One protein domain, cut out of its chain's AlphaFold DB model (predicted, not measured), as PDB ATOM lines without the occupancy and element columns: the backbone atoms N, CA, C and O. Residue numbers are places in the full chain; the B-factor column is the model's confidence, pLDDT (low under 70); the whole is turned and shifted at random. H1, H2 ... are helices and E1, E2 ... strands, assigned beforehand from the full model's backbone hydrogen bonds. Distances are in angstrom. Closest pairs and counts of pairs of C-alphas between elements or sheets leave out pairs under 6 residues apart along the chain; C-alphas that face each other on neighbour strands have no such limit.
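This is residues 366 to 458 of the 614 residues of an uncharacterized protein of Sphingomonas sp. L-1-4w-11 (UniProt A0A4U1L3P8). Two strongly twisted sheets stand face to face as a sandwich, their strands running nearly along one line, with the short helix H1 at one end. The last stretch, residues 447 to 458, runs along the side where the edge strands E9 and E4 lie, pairing briefly with both. The printed part has 93 residues with one named helix and nine named strands, in the order E1 E2 H1 E3 E4 E5 E6 E7 E8 E9; the class is mostly strand. Both sheets are mixed, in the orders E1 E3 E7 E8 E9 and E2 E6 E5 E4. The whole is compact and rounded, with a radius of gyration of the C-alphas of 11.7 A and spans of 32 by 28 by 23 A.

The larger sheet holds E1, residues 367 to 370, E3, residues 389 to 392, E7, residues 426 to 430, 12.8 A long, E8, residues 433 to 440, 20.1 A, and E9, residues 443 to 446. The other holds E2, residues 375 to 379, 13.4 A, E6, residues 415 to 420, 16.8 A, E5, residues 407 to 411, 13.2 A, and E4, residues 400 to 404, 12.9 A. H1 is residues 381 to 384. C-alpha 367 is at (14.755, 10.567, 216.423), C-alpha 433 at (18.454, 16.160, 229.753) and C-alpha 446 at (12.104, 25.550, 225.177).

E1 and E3 are parallel, with N 370 and O 391 2.8 A apart. E3 and E7 are parallel too, with N 392 and O 429 at 2.8 A. E7, E8 and E9 form a meander, each strand the antiparallel neighbour of the one before. The hairpin E7 and E8 has N 428 and O 435 at 2.8 A; the hairpin E8 and E9 has N 445 and O 438 at 2.9 A. The pairing of E8 is staggered: residues 433 to 437 pair with E7, 437 to 440 with E9. The facing parts of the two sheets are 10.2 A apart, centre to centre. In the second sheet E4, E5 and E6 form another meander, with N 402 and O 409 at 2.9 A and N 410 and O 417 at 2.8 A. E2 is parallel to E6, with N 377 and O 416 at 2.8 A. H1 only grazes both sheets; the C-alphas of Gly 381 and Pro 420, its closest to E6, are 5.9 A apart. H1 is too short for any O i to N i+4 pair.

The C-alphas of Pro 374 and Gly 441, the two farthest apart, are 33.8 A from each other. The printed part has no cut. No link is long; E3 to E4, with 7 residues, is short, and the others are tight. The mean pLDDT of the printed part is 86.0, and residues 384 to 387 and 423 are under 70.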
ATOM      1  N   GLN A 366      10.002  10.220 215.139       77.25
ATOM      2  CA  GLN A 366      11.380  10.106 214.653       77.25
ATOM      3  C   GLN A 366      12.402  10.581 215.694       77.25
ATOM      4  O   GLN A 366      12.095  11.427 216.530       77.25
ATOM      5  N   GLU A 367      13.628  10.061 215.634       80.38
ATOM      6  CA  GLU A 367      14.755  10.567 216.423       80.38
ATOM      7  C   GLU A 367      15.907  10.939 215.483       80.38
ATOM      8  O   GLU A 367      16.373  10.124 214.686       80.38
ATOM      9  N   VAL A 368      16.354  12.193 215.556       80.94
ATOM     10  CA  VAL A 368      17.479  12.705 214.768       80.94
ATOM     11  C   VAL A 368      18.587  13.119 215.712       80.94
ATOM     12  O   VAL A 368      18.374  13.965 216.576       80.94
ATOM     13  N   THR A 369      19.772  12.542 215.539       80.06
ATOM     14  CA  THR A 369      20.954  12.949 216.307       80.06
ATOM     15  C   THR A 369      21.803  13.910 215.492       80.06
ATOM     16  O   THR A 369      22.156  13.629 214.348       80.06
ATOM     17  N   ILE A 370      22.136  15.041 216.103       80.94
ATOM     18  CA  ILE A 370      22.979  16.091 215.550       80.94
ATOM     19  C   ILE A 370      24.296  16.051 216.315       80.94
ATOM     20  O   ILE A 370      24.336  16.203 217.536       80.94
ATOM     21  N   LEU A 371      25.372  15.789 215.583       74.75
ATOM     22  CA  LEU A 371      26.721  15.786 216.129       74.75
ATOM     23  C   LEU A 371      27.302  17.203 216.069       74.75
ATOM     24  O   LEU A 371      27.040  17.927 215.113       74.75
ATOM     25  N   ASP A 372      28.130  17.538 217.054       76.31
ATOM     26  CA  ASP A 372      28.866  18.805 217.156       76.31
ATOM     27  C   ASP A 372      29.887  18.944 216.005       76.31
ATOM     28  O   ASP A 372      30.966  18.333 216.027       76.31
ATOM     29  N   ARG A 373      29.491  19.658 214.939       72.69
ATOM     30  CA  ARG A 373      30.312  19.991 213.760       72.69
ATOM     31  C   ARG A 373      29.802  21.256 213.054       72.69
ATOM     32  O   ARG A 373      28.590  21.460 212.978       72.69
ATOM     33  N   PRO A 374      30.681  22.025 212.385       74.56
ATOM     34  CA  PRO A 374      30.264  23.186 211.605       74.56
ATOM     35  C   PRO A 374      29.210  22.844 210.541       74.56
ATOM     36  O   PRO A 374      29.421  21.946 209.720       74.56
ATOM     37  N   GLY A 375      28.096  23.573 210.520       78.69
ATOM     38  CA  GLY A 375      27.042  23.386 209.521       78.69
ATOM     39  C   GLY A 375      25.687  23.947 209.939       78.69
ATOM     40  O   GLY A 375      25.475  24.323 211.090       78.69
ATOM     41  N   ARG A 376      24.746  24.000 208.987       85.06
ATOM     42  CA  ARG A 376      23.366  24.449 209.234       85.06
ATOM     43  C   ARG A 376      22.337  23.409 208.795       85.06
ATOM     44  O   ARG A 376      22.135  23.200 207.603       85.06
ATOM     45  N   LEU A 377      21.604  22.851 209.751       86.12
ATOM     46  CA  LEU A 377      20.514  21.914 209.515       86.12
ATOM     47  C   LEU A 377      19.162  22.613 209.659       86.12
ATOM     48  O   LEU A 377      18.889  23.260 210.670       86.12
ATOM     49  N   THR A 378      18.292  22.471 208.666       86.69
ATOM     50  CA  THR A 378      16.924  23.001 208.712       86.69
ATOM     51  C   THR A 378      15.938  21.848 208.695       86.69
ATOM     52  O   THR A 378      16.028  20.985 207.836       86.69
ATOM     53  N   PHE A 379      14.987  21.827 209.620       85.25
ATOM     54  CA  PHE A 379      13.883  20.875 209.608       85.25
ATOM     55  C   PHE A 379      12.686  21.489 208.887       85.25
ATOM     56  O   PHE A 379      12.378  22.671 209.059       85.25
ATOM     57  N   ASP A 380      11.997  20.689 208.083       83.00
ATOM     58  CA  ASP A 380      10.771  21.110 207.427       83.00
ATOM     59  C   ASP A 380       9.553  20.987 208.360       83.00
ATOM     60  O   ASP A 380       9.594  20.418 209.456       83.00
ATOM     61  N   GLY A 381       8.428  21.548 207.917       76.94
ATOM     62  CA  GLY A 381       7.203  21.567 208.706       76.94
ATOM     63  C   GLY A 381       6.634  20.185 209.026       76.94
ATOM     64  O   GLY A 381       5.778  20.111 209.894       76.94
ATOM     65  N   SER A 382       7.067  19.104 208.372       75.56
ATOM     66  CA  SER A 382       6.569  17.759 208.679       75.56
ATOM     67  C   SER A 382       7.146  17.190 209.983       75.56
ATOM     68  O   SER A 382       6.486  16.376 210.624       75.56
ATOM     69  N   PHE A 383       8.282  17.713 210.460       74.25
ATOM     70  CA  PHE A 383       8.905  17.339 211.741       74.25
ATOM     71  C   PHE A 383       8.180  17.918 212.983       74.25
ATOM     72  O   PHE A 383       8.681  17.885 214.102       74.25
ATOM     73  N   ASN A 384       6.998  18.518 212.805       69.06
ATOM     74  CA  ASN A 384       6.236  19.164 213.880       69.06
ATOM     75  C   ASN A 384       4.960  18.397 214.291       69.06
ATOM     76  O   ASN A 384       4.110  18.950 215.006       69.06
ATOM     77  N   ALA A 385       4.822  17.149 213.830       65.62
ATOM     78  CA  ALA A 385       3.631  16.317 214.000       65.62
ATOM     79  C   ALA A 385       3.496  15.704 215.410       65.62
ATOM     80  O   ALA A 385       2.375  15.397 215.829       65.62
ATOM     81  N   GLY A 386       4.595  15.622 216.171       62.09
ATOM     82  CA  GLY A 386       4.600  15.357 217.610       62.09
ATOM     83  C   GLY A 386       5.212  14.012 217.999       62.09
ATOM     84  O   GLY A 386       4.942  12.985 217.384       62.09
ATOM     85  N   GLY A 387       5.979  14.021 219.095       68.75
ATOM     86  CA  GLY A 387       6.712  12.849 219.597       68.75
ATOM     87  C   GLY A 387       8.077  12.634 218.935       68.75
ATOM     88  O   GLY A 387       8.732  11.632 219.222       68.75
ATOM     89  N   ASP A 388       8.497  13.577 218.092       80.25
ATOM     90  CA  ASP A 388       9.810  13.607 217.457       80.25
ATOM     91  C   ASP A 388      10.877  14.142 218.413       80.25
ATOM     92  O   ASP A 388      10.609  14.991 219.276       80.25
ATOM     93  N   ARG A 389      12.097  13.634 218.254       85.00
ATOM     94  CA  ARG A 389      13.243  13.956 219.096       85.00
ATOM     95  C   ARG A 389      14.412  14.459 218.273       85.00
ATOM     96  O   ARG A 389      14.745  13.888 217.237       85.00
ATOM     97  N   ILE A 390      15.062  15.496 218.780       88.50
ATOM     98  CA  ILE A 390      16.308  16.027 218.237       88.50
ATOM     99  C   ILE A 390      17.344  15.935 219.341       88.50
ATOM    100  O   ILE A 390      17.220  16.609 220.363       88.50
ATOM    101  N   VAL A 391      18.342  15.083 219.149       87.56
ATOM    102  CA  VAL A 391      19.471  14.941 220.064       87.56
ATOM    103  C   VAL A 391      20.554  15.923 219.637       87.56
ATOM    104  O   VAL A 391      20.985  15.902 218.488       87.56
ATOM    105  N   LEU A 392      20.958  16.795 220.550       88.44
ATOM    106  CA  LEU A 392      21.997  17.805 220.382       88.44
ATOM    107  C   LEU A 392      23.140  17.434 221.328       88.44
ATOM    108  O   LEU A 392      22.921  17.342 222.535       88.44
ATOM    109  N   ALA A 393      24.332  17.180 220.787       85.12
ATOM    110  CA  ALA A 393      25.503  16.855 221.600       85.12
ATOM    111  C   ALA A 393      25.920  18.062 222.462       85.12
ATOM    112  O   ALA A 393      26.089  19.153 221.931       85.12
ATOM    113  N   GLY A 394      26.106  17.870 223.770       87.81
ATOM    114  CA  GLY A 394      26.437  18.938 224.719       87.81
ATOM    115  C   GLY A 394      25.308  19.282 225.696       87.81
ATOM    116  O   GLY A 394      24.156  18.861 225.549       87.81
ATOM    117  N   ASP A 395      25.645  20.061 226.727       92.94
ATOM    118  CA  ASP A 395      24.674  20.534 227.716       92.94
ATOM    119  C   ASP A 395      23.823  21.656 227.103       92.94
ATOM    120  O   ASP A 395      24.312  22.467 226.320       92.94
ATOM    121  N   ALA A 396      22.554  21.803 227.504       94.25
ATOM    122  CA  ALA A 396      21.696  22.857 226.941       94.25
ATOM    123  C   ALA A 396      22.281  24.272 227.100       94.25
ATOM    124  O   ALA A 396      22.057  25.142 226.263       94.25
ATOM    125  N   ALA A 397      23.065  24.499 228.156       93.50
ATOM    126  CA  ALA A 397      23.723  25.775 228.396       93.50
ATOM    127  C   ALA A 397      24.784  26.118 227.331       93.50
ATOM    128  O   ALA A 397      25.145  27.286 227.196       93.50
ATOM    129  N   ASP A 398      25.291  25.161 226.567       93.50
ATOM    130  CA  ASP A 398      26.258  25.439 225.501       93.50
ATOM    131  C   ASP A 398      25.580  26.031 224.257       93.50
ATOM    132  O   ASP A 398      26.230  26.666 223.431       93.50
ATOM    133  N   PHE A 399      24.248  25.965 224.201       95.81
ATOM    134  CA  PHE A 399      23.452  26.466 223.095       95.81
ATOM    135  C   PHE A 399      22.797  27.819 223.388       95.81
ATOM    136  O   PHE A 399      22.328  28.133 224.490       95.81
ATOM    137  N   THR A 400      22.678  28.610 222.330       96.38
ATOM    138  CA  THR A 400      21.794  29.769 222.230       96.38
ATOM    139  C   THR A 400      20.578  29.424 221.384       96.38
ATOM    140  O   THR A 400      20.657  28.596 220.483       96.38
ATOM    141  N   ALA A 401      19.440  30.054 221.666       96.25
ATOM    142  CA  ALA A 401      18.219  29.911 220.893       96.25
ATOM    143  C   ALA A 401      17.606  31.278 220.577       96.25
ATOM    144  O   ALA A 401      17.525  32.153 221.446       96.25
ATOM    145  N   ARG A 402      17.117  31.447 219.346       94.56
ATOM    146  CA  ARG A 402      16.301  32.595 218.924       94.56
ATOM    147  C   ARG A 402      15.143  32.159 218.048       94.56
ATOM    148  O   ARG A 402      15.207  31.169 217.327       94.56
ATOM    149  N   ARG A 403      14.072  32.935 218.068       91.44
ATOM    150  CA  ARG A 403      12.917  32.740 217.204       91.44
ATOM    151  C   ARG A 403      13.183  33.362 215.836       91.44
ATOM    152  O   ARG A 403      13.516  34.540 215.747       91.44
ATOM    153  N   THR A 404      12.925  32.593 214.785       81.94
ATOM    154  CA  THR A 404      12.948  33.047 213.392       81.94
ATOM    155  C   THR A 404      11.619  32.678 212.727       81.94
ATOM    156  O   THR A 404      11.325  31.515 212.458       81.94
ATOM    157  N   GLY A 405      10.722  33.661 212.583       84.38
ATOM    158  CA  GLY A 405       9.355  33.437 212.092       84.38
ATOM    159  C   GLY A 405       8.560  32.418 212.931       84.38
ATOM    160  O   GLY A 405       8.197  32.686 214.087       84.38
ATOM    161  N   SER A 406       8.271  31.260 212.327       84.06
ATOM    162  CA  SER A 406       7.546  30.122 212.928       84.06
ATOM    163  C   SER A 406       8.466  28.990 213.416       84.06
ATOM    164  O   SER A 406       7.980  27.925 213.793       84.06
ATOM    165  N   ALA A 407       9.780  29.213 213.418       89.94
ATOM    166  CA  ALA A 407      10.798  28.262 213.846       89.94
ATOM    167  C   ALA A 407      11.654  28.823 214.994       89.94
ATOM    168  O   ALA A 407      11.604  30.018 215.319       89.94
ATOM    169  N   VAL A 408      12.448  27.949 215.606       91.50
ATOM    170  CA  VAL A 408      13.534  28.305 216.520       91.50
ATOM    171  C   VAL A 408      14.853  27.888 215.901       91.50
ATOM    172  O   VAL A 408      15.003  26.752 215.470       91.50
ATOM    173  N   GLU A 409      15.794  28.820 215.863       94.25
ATOM    174  CA  GLU A 409      17.192  28.555 215.556       94.25
ATOM    175  C   GLU A 409      17.933  28.302 216.871       94.25
ATOM    176  O   GLU A 409      17.834  29.122 217.785       94.25
ATOM    177  N   ILE A 410      18.633  27.174 216.961       94.31
ATOM    178  CA  ILE A 410      19.479  26.749 218.077       94.31
ATOM    179  C   ILE A 410      20.918  26.656 217.569       94.31
ATOM    180  O   ILE A 410      21.137  26.129 216.482       94.31
ATOM    181  N   SER A 411      21.888  27.175 218.318       92.62
ATOM    182  CA  SER A 411      23.294  27.149 217.908       92.62
ATOM    183  C   SER A 411      24.258  27.155 219.089       92.62
ATOM    184  O   SER A 411      24.050  27.913 220.038       92.62
ATOM    185  N   ASP A 412      25.309  26.348 219.004       88.25
ATOM    186  CA  ASP A 412      26.490  26.326 219.887       88.25
ATOM    187  C   ASP A 412      27.635  27.238 219.391       88.25
ATOM    188  O   ASP A 412      28.572  27.537 220.132       88.25
ATOM    189  N   GLY A 413      27.527  27.769 218.169       85.50
ATOM    190  CA  GLY A 413      28.444  28.740 217.574       85.50
ATOM    191  C   GLY A 413      28.828  28.401 216.136       85.50
ATOM    192  O   GLY A 413      28.942  29.312 215.313       85.50
ATOM    193  N   ASP A 414      28.986  27.118 215.821       80.12
ATOM    194  CA  ASP A 414      29.333  26.615 214.490       80.12
ATOM    195  C   ASP A 414      28.343  25.565 213.966       80.12
ATOM    196  O   ASP A 414      28.144  25.494 212.748       80.12
ATOM    197  N   THR A 415      27.637  24.838 214.836       83.62
ATOM    198  CA  THR A 415      26.417  24.110 214.481       83.62
ATOM    199  C   THR A 415      25.199  25.030 214.613       83.62
ATOM    200  O   THR A 415      24.978  25.707 215.620       83.62
ATOM    201  N   ILE A 416      24.367  25.073 213.571       87.75
ATOM    202  CA  ILE A 416      23.101  25.812 213.550       87.75
ATOM    203  C   ILE A 416      21.971  24.844 213.210       87.75
ATOM    204  O   ILE A 416      22.006  24.169 212.186       87.75
ATOM    205  N   VAL A 417      20.924  24.815 214.029       89.19
ATOM    206  CA  VAL A 417      19.768  23.934 213.853       89.19
ATOM    207  C   VAL A 417      18.488  24.754 213.857       89.19
ATOM    208  O   VAL A 417      18.197  25.461 214.817       89.19
ATOM    209  N   VAL A 418      17.696  24.670 212.792       90.56
ATOM    210  CA  VAL A 418      16.455  25.435 212.629       90.56
ATOM    211  C   VAL A 418      15.267  24.490 212.673       90.56
ATOM    212  O   VAL A 418      15.107  23.648 211.795       90.56
ATOM    213  N   ILE A 419      14.422  24.643 213.691       90.00
ATOM    214  CA  ILE A 419      13.376  23.680 214.041       90.00
ATOM    215  C   ILE A 419      12.005  24.371 214.015       90.00
ATOM    216  O   ILE A 419      11.778  25.313 214.785       90.00
ATOM    217  N   PRO A 420      11.064  23.941 213.158       87.25
ATOM    218  CA  PRO A 420       9.695  24.448 213.156       87.25
ATOM    219  C   PRO A 420       8.979  24.175 214.477       87.25
ATOM    220  O   PRO A 420       9.105  23.106 215.070       87.25
ATOM    221  N   VAL A 421       8.169  25.131 214.933       84.56
ATOM    222  CA  VAL A 421       7.443  24.995 216.202       84.56
ATOM    223  C   VAL A 421       6.031  24.468 215.950       84.56
ATOM    224  O   VAL A 421       5.181  25.175 215.410       84.56
ATOM    225  N   GLY A 422       5.771  23.231 216.376       71.69
ATOM    226  CA  GLY A 422       4.452  22.594 216.320       71.69
ATOM    227  C   GLY A 422       3.605  22.788 217.580       71.69
ATOM    228  O   GLY A 422       4.099  23.154 218.649       71.69
ATOM    229  N   ALA A 423       2.306  22.488 217.466       67.19
ATOM    230  CA  ALA A 423       1.373  22.490 218.600       67.19
ATOM    231  C   ALA A 423       1.542  21.267 219.525       67.19
ATOM    232  O   ALA A 423       1.210  21.356 220.706       67.19
ATOM    233  N   ALA A 424       2.046  20.144 218.999       71.88
ATOM    234  CA  ALA A 424       2.310  18.919 219.761       71.88
ATOM    235  C   ALA A 424       3.679  18.929 220.471       71.88
ATOM    236  O   ALA A 424       3.856  18.221 221.459       71.88
ATOM    237  N   GLY A 425       4.596  19.786 220.011       75.00
ATOM    238  CA  GLY A 425       5.953  19.931 220.534       75.00
ATOM    239  C   GLY A 425       6.925  18.836 220.077       75.00
ATOM    240  O   GLY A 425       6.503  17.746 219.692       75.00
ATOM    241  N   ALA A 426       8.219  19.151 220.120       86.00
ATOM    242  CA  ALA A 426       9.328  18.227 219.859       86.00
ATOM    243  C   ALA A 426      10.249  18.170 221.087       86.00
ATOM    244  O   ALA A 426      10.458  19.196 221.743       86.00
ATOM    245  N   ASP A 427      10.800  16.999 221.408       88.88
ATOM    246  CA  ASP A 427      11.777  16.886 222.491       88.88
ATOM    247  C   ASP A 427      13.173  17.233 221.961       88.88
ATOM    248  O   ASP A 427      13.685  16.604 221.039       88.88
ATOM    249  N   LEU A 428      13.814  18.212 222.586       91.75
ATOM    250  CA  LEU A 428      15.230  18.505 222.412       91.75
ATOM    251  C   LEU A 428      15.997  17.761 223.500       91.75
ATOM    252  O   LEU A 428      15.796  18.031 224.687       91.75
ATOM    253  N   ILE A 429      16.835  16.807 223.118       90.94
ATOM    254  CA  ILE A 429      17.618  15.984 224.035       90.94
ATOM    255  C   ILE A 429      19.039  16.539 224.071       90.94
ATOM    256  O   ILE A 429      19.744  16.473 223.074       90.94
ATOM    257  N   PHE A 430      19.434  17.070 225.222       92.19
ATOM    258  CA  PHE A 430      20.801  17.496 225.519       92.19
ATOM    259  C   PHE A 430      21.449  16.495 226.481       92.19
ATOM    260  O   PHE A 430      20.738  15.696 227.108       92.19
ATOM    261  N   ASP A 431      22.762  16.583 226.681       90.12
ATOM    262  CA  ASP A 431      23.499  15.715 227.611       90.12
ATOM    263  C   ASP A 431      23.015  15.870 229.067       90.12
ATOM    264  O   ASP A 431      22.947  14.895 229.824       90.12
ATOM    265  N   ASP A 432      22.573  17.074 229.447       92.25
ATOM    266  CA  ASP A 432      21.987  17.379 230.757       92.25
ATOM    267  C   ASP A 432      20.457  17.166 230.833       92.25
ATOM    268  O   ASP A 432      19.834  17.429 231.869       92.25
ATOM    269  N   GLY A 433      19.835  16.647 229.767       91.38
ATOM    270  CA  GLY A 433      18.454  16.160 229.753       91.38
ATOM    271  C   GLY A 433      17.534  16.804 228.709       91.38
ATOM    272  O   GLY A 433      17.913  17.674 227.927       91.38
ATOM    273  N   ALA A 434      16.270  16.374 228.691       91.81
ATOM    274  CA  ALA A 434      15.314  16.786 227.662       91.81
ATOM    275  C   ALA A 434      14.662  18.153 227.948       91.81
ATOM    276  O   ALA A 434      14.374  18.484 229.099       91.81
ATOM    277  N   ARG A 435      14.348  18.926 226.903       92.75
ATOM    278  CA  ARG A 435      13.449  20.093 226.944       92.75
ATOM    279  C   ARG A 435      12.446  20.022 225.805       92.75
ATOM    280  O   ARG A 435      12.827  19.794 224.667       92.75
ATOM    281  N   VAL A 436      11.180  20.314 226.085       90.38
ATOM    282  CA  VAL A 436      10.155  20.361 225.034       90.38
ATOM    283  C   VAL A 436      10.191  21.711 224.318       90.38
ATOM    284  O   VAL A 436      10.006  22.752 224.956       90.38
ATOM    285  N   LEU A 437      10.382  21.706 223.000       90.62
ATOM    286  CA  LEU A 437      10.151  22.854 222.127       90.62
ATOM    287  C   LEU A 437       8.677  22.889 221.715       90.62
ATOM    288  O   LEU A 437       8.221  22.016 220.983       90.62
ATOM    289  N   ALA A 438       7.921  23.893 222.162       88.81
ATOM    290  CA  ALA A 438       6.498  24.012 221.833       88.81
ATOM    291  C   ALA A 438       5.993  25.459 221.862       88.81
ATOM    292  O   ALA A 438       6.536  26.325 222.552       88.81
ATOM    293  N   PHE A 439       4.879  25.713 221.171       86.75
ATOM    294  CA  PHE A 439       4.106  26.936 221.366       86.75
ATOM    295  C   PHE A 439       3.112  26.748 222.519       86.75
ATOM    296  O   PHE A 439       2.130  26.017 222.396       86.75
ATOM    297  N   SER A 440       3.342  27.412 223.654       85.56
ATOM    298  CA  SER A 440       2.452  27.325 224.817       85.56
ATOM    299  C   SER A 440       2.379  28.633 225.607       85.56
ATOM    300  O   SER A 440       3.340  29.397 225.729       85.56
ATOM    301  N   GLY A 441       1.186  28.932 226.134       81.88
ATOM    302  CA  GLY A 441       0.947  30.173 226.879       81.88
ATOM    303  C   GLY A 441       1.177  31.446 226.051       81.88
ATOM    304  O   GLY A 441       1.604  32.453 226.608       81.88
ATOM    305  N   GLY A 442       0.939  31.390 224.733       85.88
ATOM    306  CA  GLY A 442       1.080  32.526 223.812       85.88
ATOM    307  C   GLY A 442       2.509  32.824 223.344       85.88
ATOM    308  O   GLY A 442       2.716  33.822 222.659       85.88
ATOM    309  N   ALA A 443       3.486  31.983 223.693       88.31
ATOM    310  CA  ALA A 443       4.880  32.145 223.299       88.31
ATOM    311  C   ALA A 443       5.487  30.816 222.831       88.31
ATOM    312  O   ALA A 443       5.057  29.740 223.246       88.31
ATOM    313  N   VAL A 444       6.520  30.908 221.995       90.19
ATOM    314  CA  VAL A 444       7.416  29.784 221.706       90.19
ATOM    315  C   VAL A 444       8.306  29.559 222.925       90.19
ATOM    316  O   VAL A 444       8.842  30.524 223.481       90.19
ATOM    317  N   ARG A 445       8.443  28.306 223.363       91.75
ATOM    318  CA  ARG A 445       9.213  27.944 224.553       91.75
ATOM    319  C   ARG A 445      10.099  26.732 224.317       91.75
ATOM    320  O   ARG A 445       9.671  25.805 223.641       91.75
ATOM    321  N   ILE A 446      11.274  26.737 224.943       93.19
ATOM    322  CA  ILE A 446      12.104  25.550 225.177       93.19
ATOM    323  C   ILE A 446      12.011  25.237 226.670       93.19
ATOM    324  O   ILE A 446      12.435  26.029 227.516       93.19
ATOM    325  N   GLY A 447      11.377  24.117 227.011       90.56
ATOM    326  CA  GLY A 447      11.004  23.798 228.384       90.56
ATOM    327  C   GLY A 447      10.185  24.929 229.020       90.56
ATOM    328  O   GLY A 447       9.120  25.309 228.536       90.56
ATOM    329  N   GLY A 448      10.682  25.488 230.128       89.88
ATOM    330  CA  GLY A 448      10.049  26.626 230.809       89.88
ATOM    331  C   GLY A 448      10.386  28.009 230.230       89.88
ATOM    332  O   GLY A 448       9.708  28.984 230.567       89.88
ATOM    333  N   GLN A 449      11.402  28.120 229.374       94.75
ATOM    334  CA  GLN A 449      11.963  29.392 228.910       94.75
ATOM    335  C   GLN A 449      11.252  29.893 227.650       94.75
ATOM    336  O   GLN A 449      11.070  29.135 226.704       94.75
ATOM    337  N   ALA A 450      10.857  31.168 227.622       94.12
ATOM    338  CA  ALA A 450      10.304  31.803 226.424       94.12
ATOM    339  C   ALA A 450      11.424  32.254 225.480       94.12
ATOM    340  O   ALA A 450      12.403  32.844 225.934       94.12
ATOM    341  N   ILE A 451      11.255  32.006 224.180       94.75
ATOM    342  CA  ILE A 451      12.245  32.328 223.148       94.75
ATOM    343  C   ILE A 451      11.749  33.511 222.304       94.75
ATOM    344  O   ILE A 451      10.659  33.470 221.725       94.75
ATOM    345  N   GLY A 452      12.544  34.585 222.280       90.19
ATOM    346  CA  GLY A 452      12.284  35.830 221.550       90.19
ATOM    347  C   GLY A 452      13.112  35.950 220.268       90.19
ATOM    348  O   GLY A 452      13.755  34.993 219.861       90.19
ATOM    349  N   ALA A 453      13.083  37.117 219.620       87.31
ATOM    350  CA  ALA A 453      13.835  37.362 218.381       87.31
ATOM    351  C   ALA A 453      15.358  37.478 218.599       87.31
ATOM    352  O   ALA A 453      16.134  37.199 217.688       87.31
ATOM    353  N   GLU A 454      15.782  37.878 219.799       90.56
ATOM    354  CA  GLU A 454      17.194  37.933 220.185       90.56
ATOM    355  C   GLU A 454      17.679  36.563 220.673       90.56
ATOM    356  O   GLU A 454      16.943  35.842 221.352       90.56
ATOM    357  N   ALA A 455      18.923  36.218 220.332       89.62
ATOM    358  CA  ALA A 455      19.558  34.983 220.778       89.62
ATOM    359  C   ALA A 455      19.828  35.012 222.283       89.62
ATOM    360  O   ALA A 455      20.442  35.944 222.802       89.62
ATOM    361  N   ALA A 456      19.380  33.967 222.977       93.06
ATOM    362  CA  ALA A 456      19.578  33.794 224.407       93.06
ATOM    363  C   ALA A 456      20.030  32.367 224.720       93.06
ATOM    364  O   ALA A 456      19.576  31.416 224.089       93.06
ATOM    365  N   ARG A 457      20.895  32.218 225.725       96.12
ATOM    366  CA  ARG A 457      21.340  30.915 226.238       96.12
ATOM    367  C   ARG A 457      20.148  30.060 226.683       96.12
ATOM    368  O   ARG A 457      19.198  30.606 227.251       96.12
ATOM    369  N   ILE A 458      20.185  28.746 226.461       95.12
ATOM    370  CA  ILE A 458      19.139  27.840 226.960       95.12
ATOM    371  C   ILE A 458      19.427  27.499 228.431       95.12
ATOM    372  O   ILE A 458      20.328  26.736 228.757       95.12
TER     373      ILE A 458